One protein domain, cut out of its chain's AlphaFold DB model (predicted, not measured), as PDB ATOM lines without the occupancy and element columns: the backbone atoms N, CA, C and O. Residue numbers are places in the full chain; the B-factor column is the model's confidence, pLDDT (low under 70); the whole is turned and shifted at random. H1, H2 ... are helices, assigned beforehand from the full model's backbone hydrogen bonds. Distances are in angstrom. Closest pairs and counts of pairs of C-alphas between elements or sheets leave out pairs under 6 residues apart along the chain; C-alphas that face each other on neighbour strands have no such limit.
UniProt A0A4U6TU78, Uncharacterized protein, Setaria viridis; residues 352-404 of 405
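Overview. This is residues 352 to 404 of the 405 residues of an uncharacterized protein of Setaria viridis (UniProt A0A4U6TU78). Two straight helices meet at one corner as an L, with the shorter arm H1 first and the longer arm H2 after it. H2 makes most of the length, and away from the corner both arms stand free. The printed part has 53 residues with two named helices, H1 then H2, and no named strand; the class is all helix. The whole is extended, with a radius of gyration of the C-alphas of 18.5 A, and flat, spanning 54 by 29 by 8 A.

Along the chain. Find C-alpha 352 at (-61.990, 19.423, 43.110); from there H1, residues 352 to 368, runs 24.7 A. Go on to C-alpha 370 at (-49.502, 20.623, 17.608), where H2, residues 370 to 402, begins; it runs 48.0 A to C-alpha 402 at (-24.985, -9.686, 45.655).

Arrangement. Look at residues 365 to 367 of H1 and 372 to 373 of H2: with these alone the helices touch, only at the corner by their link. Their closest C-alphas, of Leu 366 and Arg 373, are 4.8 A apart. Their lines are only just about perpendicular, at 73 degrees. In H1 and H2 every O i to N i+4 pair is within hydrogen-bond range.

Size, cuts and confidence. The C-alphas farthest apart, of Cys 353 and Ala 404, are 54.7 A apart. The printed part has no cut, and the link from H1 to H2 is tight. Look in the B-factor column at residues 402 to 404 for pLDDT under 70.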
ATOM      1  N   GLY A 352     -61.727  20.593  43.953       94.44
ATOM      2  CA  GLY A 352     -61.990  19.423  43.110       94.44
ATOM      3  C   GLY A 352     -62.434  19.801  41.692       94.44
ATOM      4  O   GLY A 352     -61.844  19.346  40.711       94.44
ATOM      5  N   CYS A 353     -63.419  20.694  41.568       94.75
ATOM      6  CA  CYS A 353     -63.898  21.189  40.276       94.75
ATOM      7  C   CYS A 353     -62.802  21.952  39.519       94.75
ATOM      8  O   CYS A 353     -62.605  21.716  38.330       94.75
ATOM      9  N   GLY A 354     -62.045  22.818  40.200       95.81
ATOM     10  CA  GLY A 354     -60.932  23.568  39.617       95.81
ATOM     11  C   GLY A 354     -59.814  22.664  39.095       95.81
ATOM     12  O   GLY A 354     -59.303  22.896  38.000       95.81
ATOM     13  N   PHE A 355     -59.488  21.589  39.818       96.25
ATOM     14  CA  PHE A 355     -58.522  20.583  39.369       96.25
ATOM     15  C   PHE A 355     -59.005  19.840  38.113       96.25
ATOM     16  O   PHE A 355     -58.258  19.727  37.139       96.25
ATOM     17  N   ILE A 356     -60.272  19.406  38.091       96.38
ATOM     18  CA  ILE A 356     -60.890  18.757  36.924       96.38
ATOM     19  C   ILE A 356     -60.876  19.702  35.712       96.38
ATOM     20  O   ILE A 356     -60.408  19.319  34.640       96.38
ATOM     21  N   VAL A 357     -61.327  20.950  35.876       96.44
ATOM     22  CA  VAL A 357     -61.326  21.964  34.807       96.44
ATOM     23  C   VAL A 357     -59.902  22.242  34.310       96.44
ATOM     24  O   VAL A 357     -59.687  22.299  33.100       96.44
ATOM     25  N   GLY A 358     -58.911  22.339  35.202       95.31
ATOM     26  CA  GLY A 358     -57.503  22.520  34.835       95.31
ATOM     27  C   GLY A 358     -56.937  21.370  33.991       95.31
ATOM     28  O   GLY A 358     -56.259  21.613  32.986       95.31
ATOM     29  N   ILE A 359     -57.267  20.120  34.334       94.50
ATOM     30  CA  ILE A 359     -56.909  18.942  33.526       94.50
ATOM     31  C   ILE A 359     -57.569  19.011  32.144       94.50
ATOM     32  O   ILE A 359     -56.891  18.818  31.136       94.50
ATOM     33  N   TRP A 360     -58.858  19.345  32.059       94.56
ATOM     34  CA  TRP A 360     -59.539  19.455  30.765       94.56
ATOM     35  C   TRP A 360     -58.969  20.579  29.892       94.56
ATOM     36  O   TRP A 360     -58.706  20.356  28.711       94.56
ATOM     37  N   VAL A 361     -58.705  21.763  30.455       94.88
ATOM     38  CA  VAL A 361     -58.106  22.893  29.722       94.88
ATOM     39  C   VAL A 361     -56.715  22.538  29.188       94.88
ATOM     40  O   VAL A 361     -56.418  22.807  28.022       94.88
ATOM     41  N   THR A 362     -55.870  21.892  29.998       91.00
ATOM     42  CA  THR A 362     -54.534  21.454  29.553       91.00
ATOM     43  C   THR A 362     -54.612  20.345  28.499       91.00
ATOM     44  O   THR A 362     -53.902  20.416  27.493       91.00
ATOM     45  N   PHE A 363     -55.525  19.381  28.646       90.19
ATOM     46  CA  PHE A 363     -55.780  18.342  27.645       90.19
ATOM     47  C   PHE A 363     -56.243  18.928  26.300       90.19
ATOM     48  O   PHE A 363     -55.656  18.622  25.260       90.19
ATOM     49  N   PHE A 364     -57.219  19.844  26.299       91.81
ATOM     50  CA  PHE A 364     -57.663  20.522  25.075       91.81
ATOM     51  C   PHE A 364     -56.554  21.377  24.444       91.81
ATOM     52  O   PHE A 364     -56.386  21.353  23.221       91.81
ATOM     53  N   ALA A 365     -55.734  22.072  25.242       90.12
ATOM     54  CA  ALA A 365     -54.577  22.803  24.724       90.12
ATOM     55  C   ALA A 365     -53.589  21.872  23.989       90.12
ATOM     56  O   ALA A 365     -53.117  22.214  22.900       90.12
ATOM     57  N   LEU A 366     -53.329  20.675  24.530       90.88
ATOM     58  CA  LEU A 366     -52.486  19.653  23.896       90.88
ATOM     59  C   LEU A 366     -53.133  19.025  22.649       90.88
ATOM     60  O   LEU A 366     -52.416  18.722  21.693       90.88
ATOM     61  N   LEU A 367     -54.460  18.867  22.602       87.50
ATOM     62  CA  LEU A 367     -55.159  18.395  21.398       87.50
ATOM     63  C   LEU A 367     -55.008  19.381  20.229       87.50
ATOM     64  O   LEU A 367     -54.607  18.976  19.134       87.50
ATOM     65  N   PHE A 368     -55.280  20.671  20.460       89.44
ATOM     66  CA  PHE A 368     -55.351  21.673  19.389       89.44
ATOM     67  C   PHE A 368     -53.999  22.317  19.024       89.44
ATOM     68  O   PHE A 368     -53.796  22.706  17.871       89.44
ATOM     69  N   LYS A 369     -53.032  22.434  19.947       91.38
ATOM     70  CA  LYS A 369     -51.719  23.051  19.659       91.38
ATOM     71  C   LYS A 369     -50.647  21.993  19.376       91.38
ATOM     72  O   LYS A 369     -49.865  21.625  20.252       91.38
ATOM     73  N   LYS A 370     -50.512  21.594  18.101       87.81
ATOM     74  CA  LYS A 370     -49.502  20.623  17.608       87.81
ATOM     75  C   LYS A 370     -48.078  20.860  18.151       87.81
ATOM     76  O   LYS A 370     -47.414  19.899  18.523       87.81
ATOM     77  N   ARG A 371     -47.617  22.121  18.235       92.00
ATOM     78  CA  ARG A 371     -46.292  22.469  18.799       92.00
ATOM     79  C   ARG A 371     -46.172  22.129  20.291       92.00
ATOM     80  O   ARG A 371     -45.151  21.593  20.704       92.00
ATOM     81  N   TRP A 372     -47.209  22.413  21.081       88.94
ATOM     82  CA  TRP A 372     -47.227  22.152  22.526       88.94
ATOM     83  C   TRP A 372     -47.298  20.651  22.807       88.94
ATOM     84  O   TRP A 372     -46.558  20.156  23.649       88.94
ATOM     85  N   ARG A 373     -48.103  19.916  22.028       92.19
ATOM     86  CA  ARG A 373     -48.183  18.450  22.085       92.19
ATOM     87  C   ARG A 373     -46.816  17.784  21.923       92.19
ATOM     88  O   ARG A 373     -46.443  16.949  22.736       92.19
ATOM     89  N   ILE A 374     -46.065  18.179  20.893       89.88
ATOM     90  CA  ILE A 374     -44.731  17.627  20.606       89.88
ATOM     91  C   ILE A 374     -43.742  17.972  21.730       89.88
ATOM     92  O   ILE A 374     -42.998  17.100  22.172       89.88
ATOM     93  N   ALA A 375     -43.757  19.212  22.231       91.81
ATOM     94  CA  ALA A 375     -42.895  19.623  23.340       91.81
ATOM     95  C   ALA A 375     -43.205  18.864  24.645       91.81
ATOM     96  O   ALA A 375     -42.281  18.454  25.345       91.81
ATOM     97  N   PHE A 376     -44.487  18.642  24.948       90.06
ATOM     98  CA  PHE A 376     -44.938  17.919  26.138       90.06
ATOM     99  C   PHE A 376     -44.531  16.441  26.111       90.06
ATOM    100  O   PHE A 376     -43.908  15.972  27.059       90.06
ATOM    101  N   PHE A 377     -44.798  15.721  25.013       91.81
ATOM    102  CA  PHE A 377     -44.360  14.325  24.899       91.81
ATOM    103  C   PHE A 377     -42.829  14.205  24.903       91.81
ATOM    104  O   PHE A 377     -42.300  13.416  25.674       91.81
ATOM    105  N   SER A 378     -42.099  15.091  24.210       92.12
ATOM    106  CA  SER A 378     -40.626  15.101  24.262       92.12
ATOM    107  C   SER A 378     -40.055  15.352  25.669       92.12
ATOM    108  O   SER A 378     -38.944  14.907  25.969       92.12
ATOM    109  N   LEU A 379     -40.778  16.063  26.544       93.06
ATOM    110  CA  LEU A 379     -40.407  16.212  27.953       93.06
ATOM    111  C   LEU A 379     -40.644  14.912  28.736       93.06
ATOM    112  O   LEU A 379     -39.775  14.515  29.513       93.06
ATOM    113  N   LEU A 380     -41.792  14.258  28.525       91.50
ATOM    114  CA  LEU A 380     -42.123  12.980  29.161       91.50
ATOM    115  C   LEU A 380     -41.142  11.877  28.756       91.50
ATOM    116  O   LEU A 380     -40.626  11.202  29.641       91.50
ATOM    117  N   ASP A 381     -40.809  11.760  27.469       93.00
ATOM    118  CA  ASP A 381     -39.844  10.777  26.960       93.00
ATOM    119  C   ASP A 381     -38.470  10.965  27.632       93.00
ATOM    120  O   ASP A 381     -37.905  10.033  28.196       93.00
ATOM    121  N   LYS A 382     -37.979  12.212  27.721       93.88
ATOM    122  CA  LYS A 382     -36.712  12.536  28.412       93.88
ATOM    123  C   LYS A 382     -36.731  12.246  29.915       93.88
ATOM    124  O   LYS A 382     -35.672  12.007  30.499       93.88
ATOM    125  N   LEU A 383     -37.890  12.336  30.567       92.75
ATOM    126  CA  LEU A 383     -38.049  11.968  31.977       92.75
ATOM    127  C   LEU A 383     -38.107  10.447  32.144       92.75
ATOM    128  O   LEU A 383     -37.460   9.920  33.050       92.75
ATOM    129  N   TYR A 384     -38.818   9.757  31.251       93.12
ATOM    130  CA  TYR A 384     -38.890   8.302  31.194       93.12
ATOM    131  C   TYR A 384     -37.503   7.689  30.980       93.12
ATOM    132  O   TYR A 384     -37.085   6.871  31.795       93.12
ATOM    133  N   ASP A 385     -36.740   8.159  29.991       93.31
ATOM    134  CA  ASP A 385     -35.377   7.689  29.715       93.31
ATOM    135  C   ASP A 385     -34.453   7.872  30.926       93.31
ATOM    136  O   ASP A 385     -33.720   6.959  31.307       93.31
ATOM    137  N   LYS A 386     -34.516   9.035  31.592       93.06
ATOM    138  CA  LYS A 386     -33.742   9.288  32.820       93.06
ATOM    139  C   LYS A 386     -34.131   8.340  33.951       93.06
ATOM    140  O   LYS A 386     -33.243   7.820  34.624       93.06
ATOM    141  N   ALA A 387     -35.427   8.116  34.166       93.31
ATOM    142  CA  ALA A 387     -35.918   7.200  35.192       93.31
ATOM    143  C   ALA A 387     -35.529   5.746  34.877       93.31
ATOM    144  O   ALA A 387     -35.024   5.045  35.753       93.31
ATOM    145  N   TYR A 388     -35.680   5.321  33.622       93.31
ATOM    146  CA  TYR A 388     -35.295   4.001  33.133       93.31
ATOM    147  C   TYR A 388     -33.794   3.745  33.324       93.31
ATOM    148  O   TYR A 388     -33.417   2.759  33.957       93.31
ATOM    149  N   VAL A 389     -32.932   4.667  32.881       94.94
ATOM    150  CA  VAL A 389     -31.476   4.567  33.081       94.94
ATOM    151  C   VAL A 389     -31.122   4.539  34.571       94.94
ATOM    152  O   VAL A 389     -30.302   3.716  34.978       94.94
ATOM    153  N   LEU A 390     -31.755   5.373  35.407       93.69
ATOM    154  CA  LEU A 390     -31.528   5.364  36.856       93.69
ATOM    155  C   LEU A 390     -31.886   4.001  37.473       93.69
ATOM    156  O   LEU A 390     -31.089   3.453  38.237       93.69
ATOM    157  N   VAL A 391     -33.049   3.440  37.125       93.19
ATOM    158  CA  VAL A 391     -33.503   2.125  37.604       93.19
ATOM    159  C   VAL A 391     -32.547   1.028  37.141       93.19
ATOM    160  O   VAL A 391     -32.034   0.294  37.983       93.19
ATOM    161  N   VAL A 392     -32.229   0.953  35.845       93.31
ATOM    162  CA  VAL A 392     -31.340  -0.076  35.276       93.31
ATOM    163  C   VAL A 392     -29.936  -0.008  35.886       93.31
ATOM    164  O   VAL A 392     -29.403  -1.034  36.310       93.31
ATOM    165  N   VAL A 393     -29.343   1.185  36.009       94.00
ATOM    166  CA  VAL A 393     -28.011   1.362  36.617       94.00
ATOM    167  C   VAL A 393     -28.027   1.023  38.109       94.00
ATOM    168  O   VAL A 393     -27.087   0.398  38.603       94.00
ATOM    169  N   THR A 394     -29.080   1.396  38.839       90.25
ATOM    170  CA  THR A 394     -29.201   1.077  40.272       90.25
ATOM    171  C   THR A 394     -29.382  -0.424  40.483       90.25
ATOM    172  O   THR A 394     -28.702  -1.009  41.325       90.25
ATOM    173  N   TRP A 395     -30.214  -1.073  39.668       89.69
ATOM    174  CA  TRP A 395     -30.443  -2.516  39.721       89.69
ATOM    175  C   TRP A 395     -29.173  -3.304  39.367       89.69
ATOM    176  O   TRP A 395     -28.783  -4.196  40.115       89.69
ATOM    177  N   ALA A 396     -28.439  -2.897  38.323       88.12
ATOM    178  CA  ALA A 396     -27.147  -3.485  37.957       88.12
ATOM    179  C   ALA A 396     -26.052  -3.294  39.029       88.12
ATOM    180  O   ALA A 396     -25.174  -4.144  39.188       88.12
ATOM    181  N   ARG A 397     -26.087  -2.189  39.790       88.00
ATOM    182  CA  ARG A 397     -25.197  -1.977  40.949       88.00
ATOM    183  C   ARG A 397     -25.564  -2.875  42.131       88.00
ATOM    184  O   ARG A 397     -24.661  -3.324  42.835       88.00
ATOM    185  N   LEU A 398     -26.854  -3.127  42.355       83.94
ATOM    186  CA  LEU A 398     -27.333  -4.016  43.415       83.94
ATOM    187  C   LEU A 398     -27.002  -5.481  43.107       83.94
ATOM    188  O   LEU A 398     -26.401  -6.142  43.949       83.94
ATOM    189  N   THR A 399     -27.282  -5.958  41.890       81.31
ATOM    190  CA  THR A 399     -26.999  -7.349  41.499       81.31
ATOM    191  C   THR A 399     -25.505  -7.674  41.533       81.31
ATOM    192  O   THR A 399     -25.129  -8.718  42.065       81.31
ATOM    193  N   ARG A 400     -24.633  -6.754  41.087       76.81
ATOM    194  CA  ARG A 400     -23.170  -6.913  41.219       76.81
ATOM    195  C   ARG A 400     -22.698  -7.032  42.669       76.81
ATOM    196  O   ARG A 400     -21.748  -7.765  42.917       76.81
ATOM    197  N   LYS A 401     -23.332  -6.327  43.616       72.81
ATOM    198  CA  LYS A 401     -22.992  -6.438  45.045       72.81
ATOM    199  C   LYS A 401     -23.393  -7.794  45.627       72.81
ATOM    200  O   LYS A 401     -22.641  -8.327  46.427       72.81
ATOM    201  N   THR A 402     -24.523  -8.361  45.200       66.88
ATOM    202  CA  THR A 402     -24.985  -9.686  45.655       66.88
ATOM    203  C   THR A 402     -24.242 -10.871  45.033       66.88
ATOM    204  O   THR A 402     -24.351 -11.972  45.549       66.88
ATOM    205  N   THR A 403     -23.497 -10.676  43.939       60.00
ATOM    206  CA  THR A 403     -22.621 -11.709  43.341       60.00
ATOM    207  C   THR A 403     -21.152 -11.588  43.761       60.00
ATOM    208  O   THR A 403     -20.313 -12.322  43.249       60.00
ATOM    209  N   ALA A 404     -20.820 -10.629  44.630       56.69
ATOM    210  CA  ALA A 404     -19.468 -10.390  45.150       56.69
ATOM    211  C   ALA A 404     -19.312 -10.826  46.624       56.69
ATOM    212  O   ALA A 404     -18.365 -10.415  47.295       56.69
TER     213      ALA A 404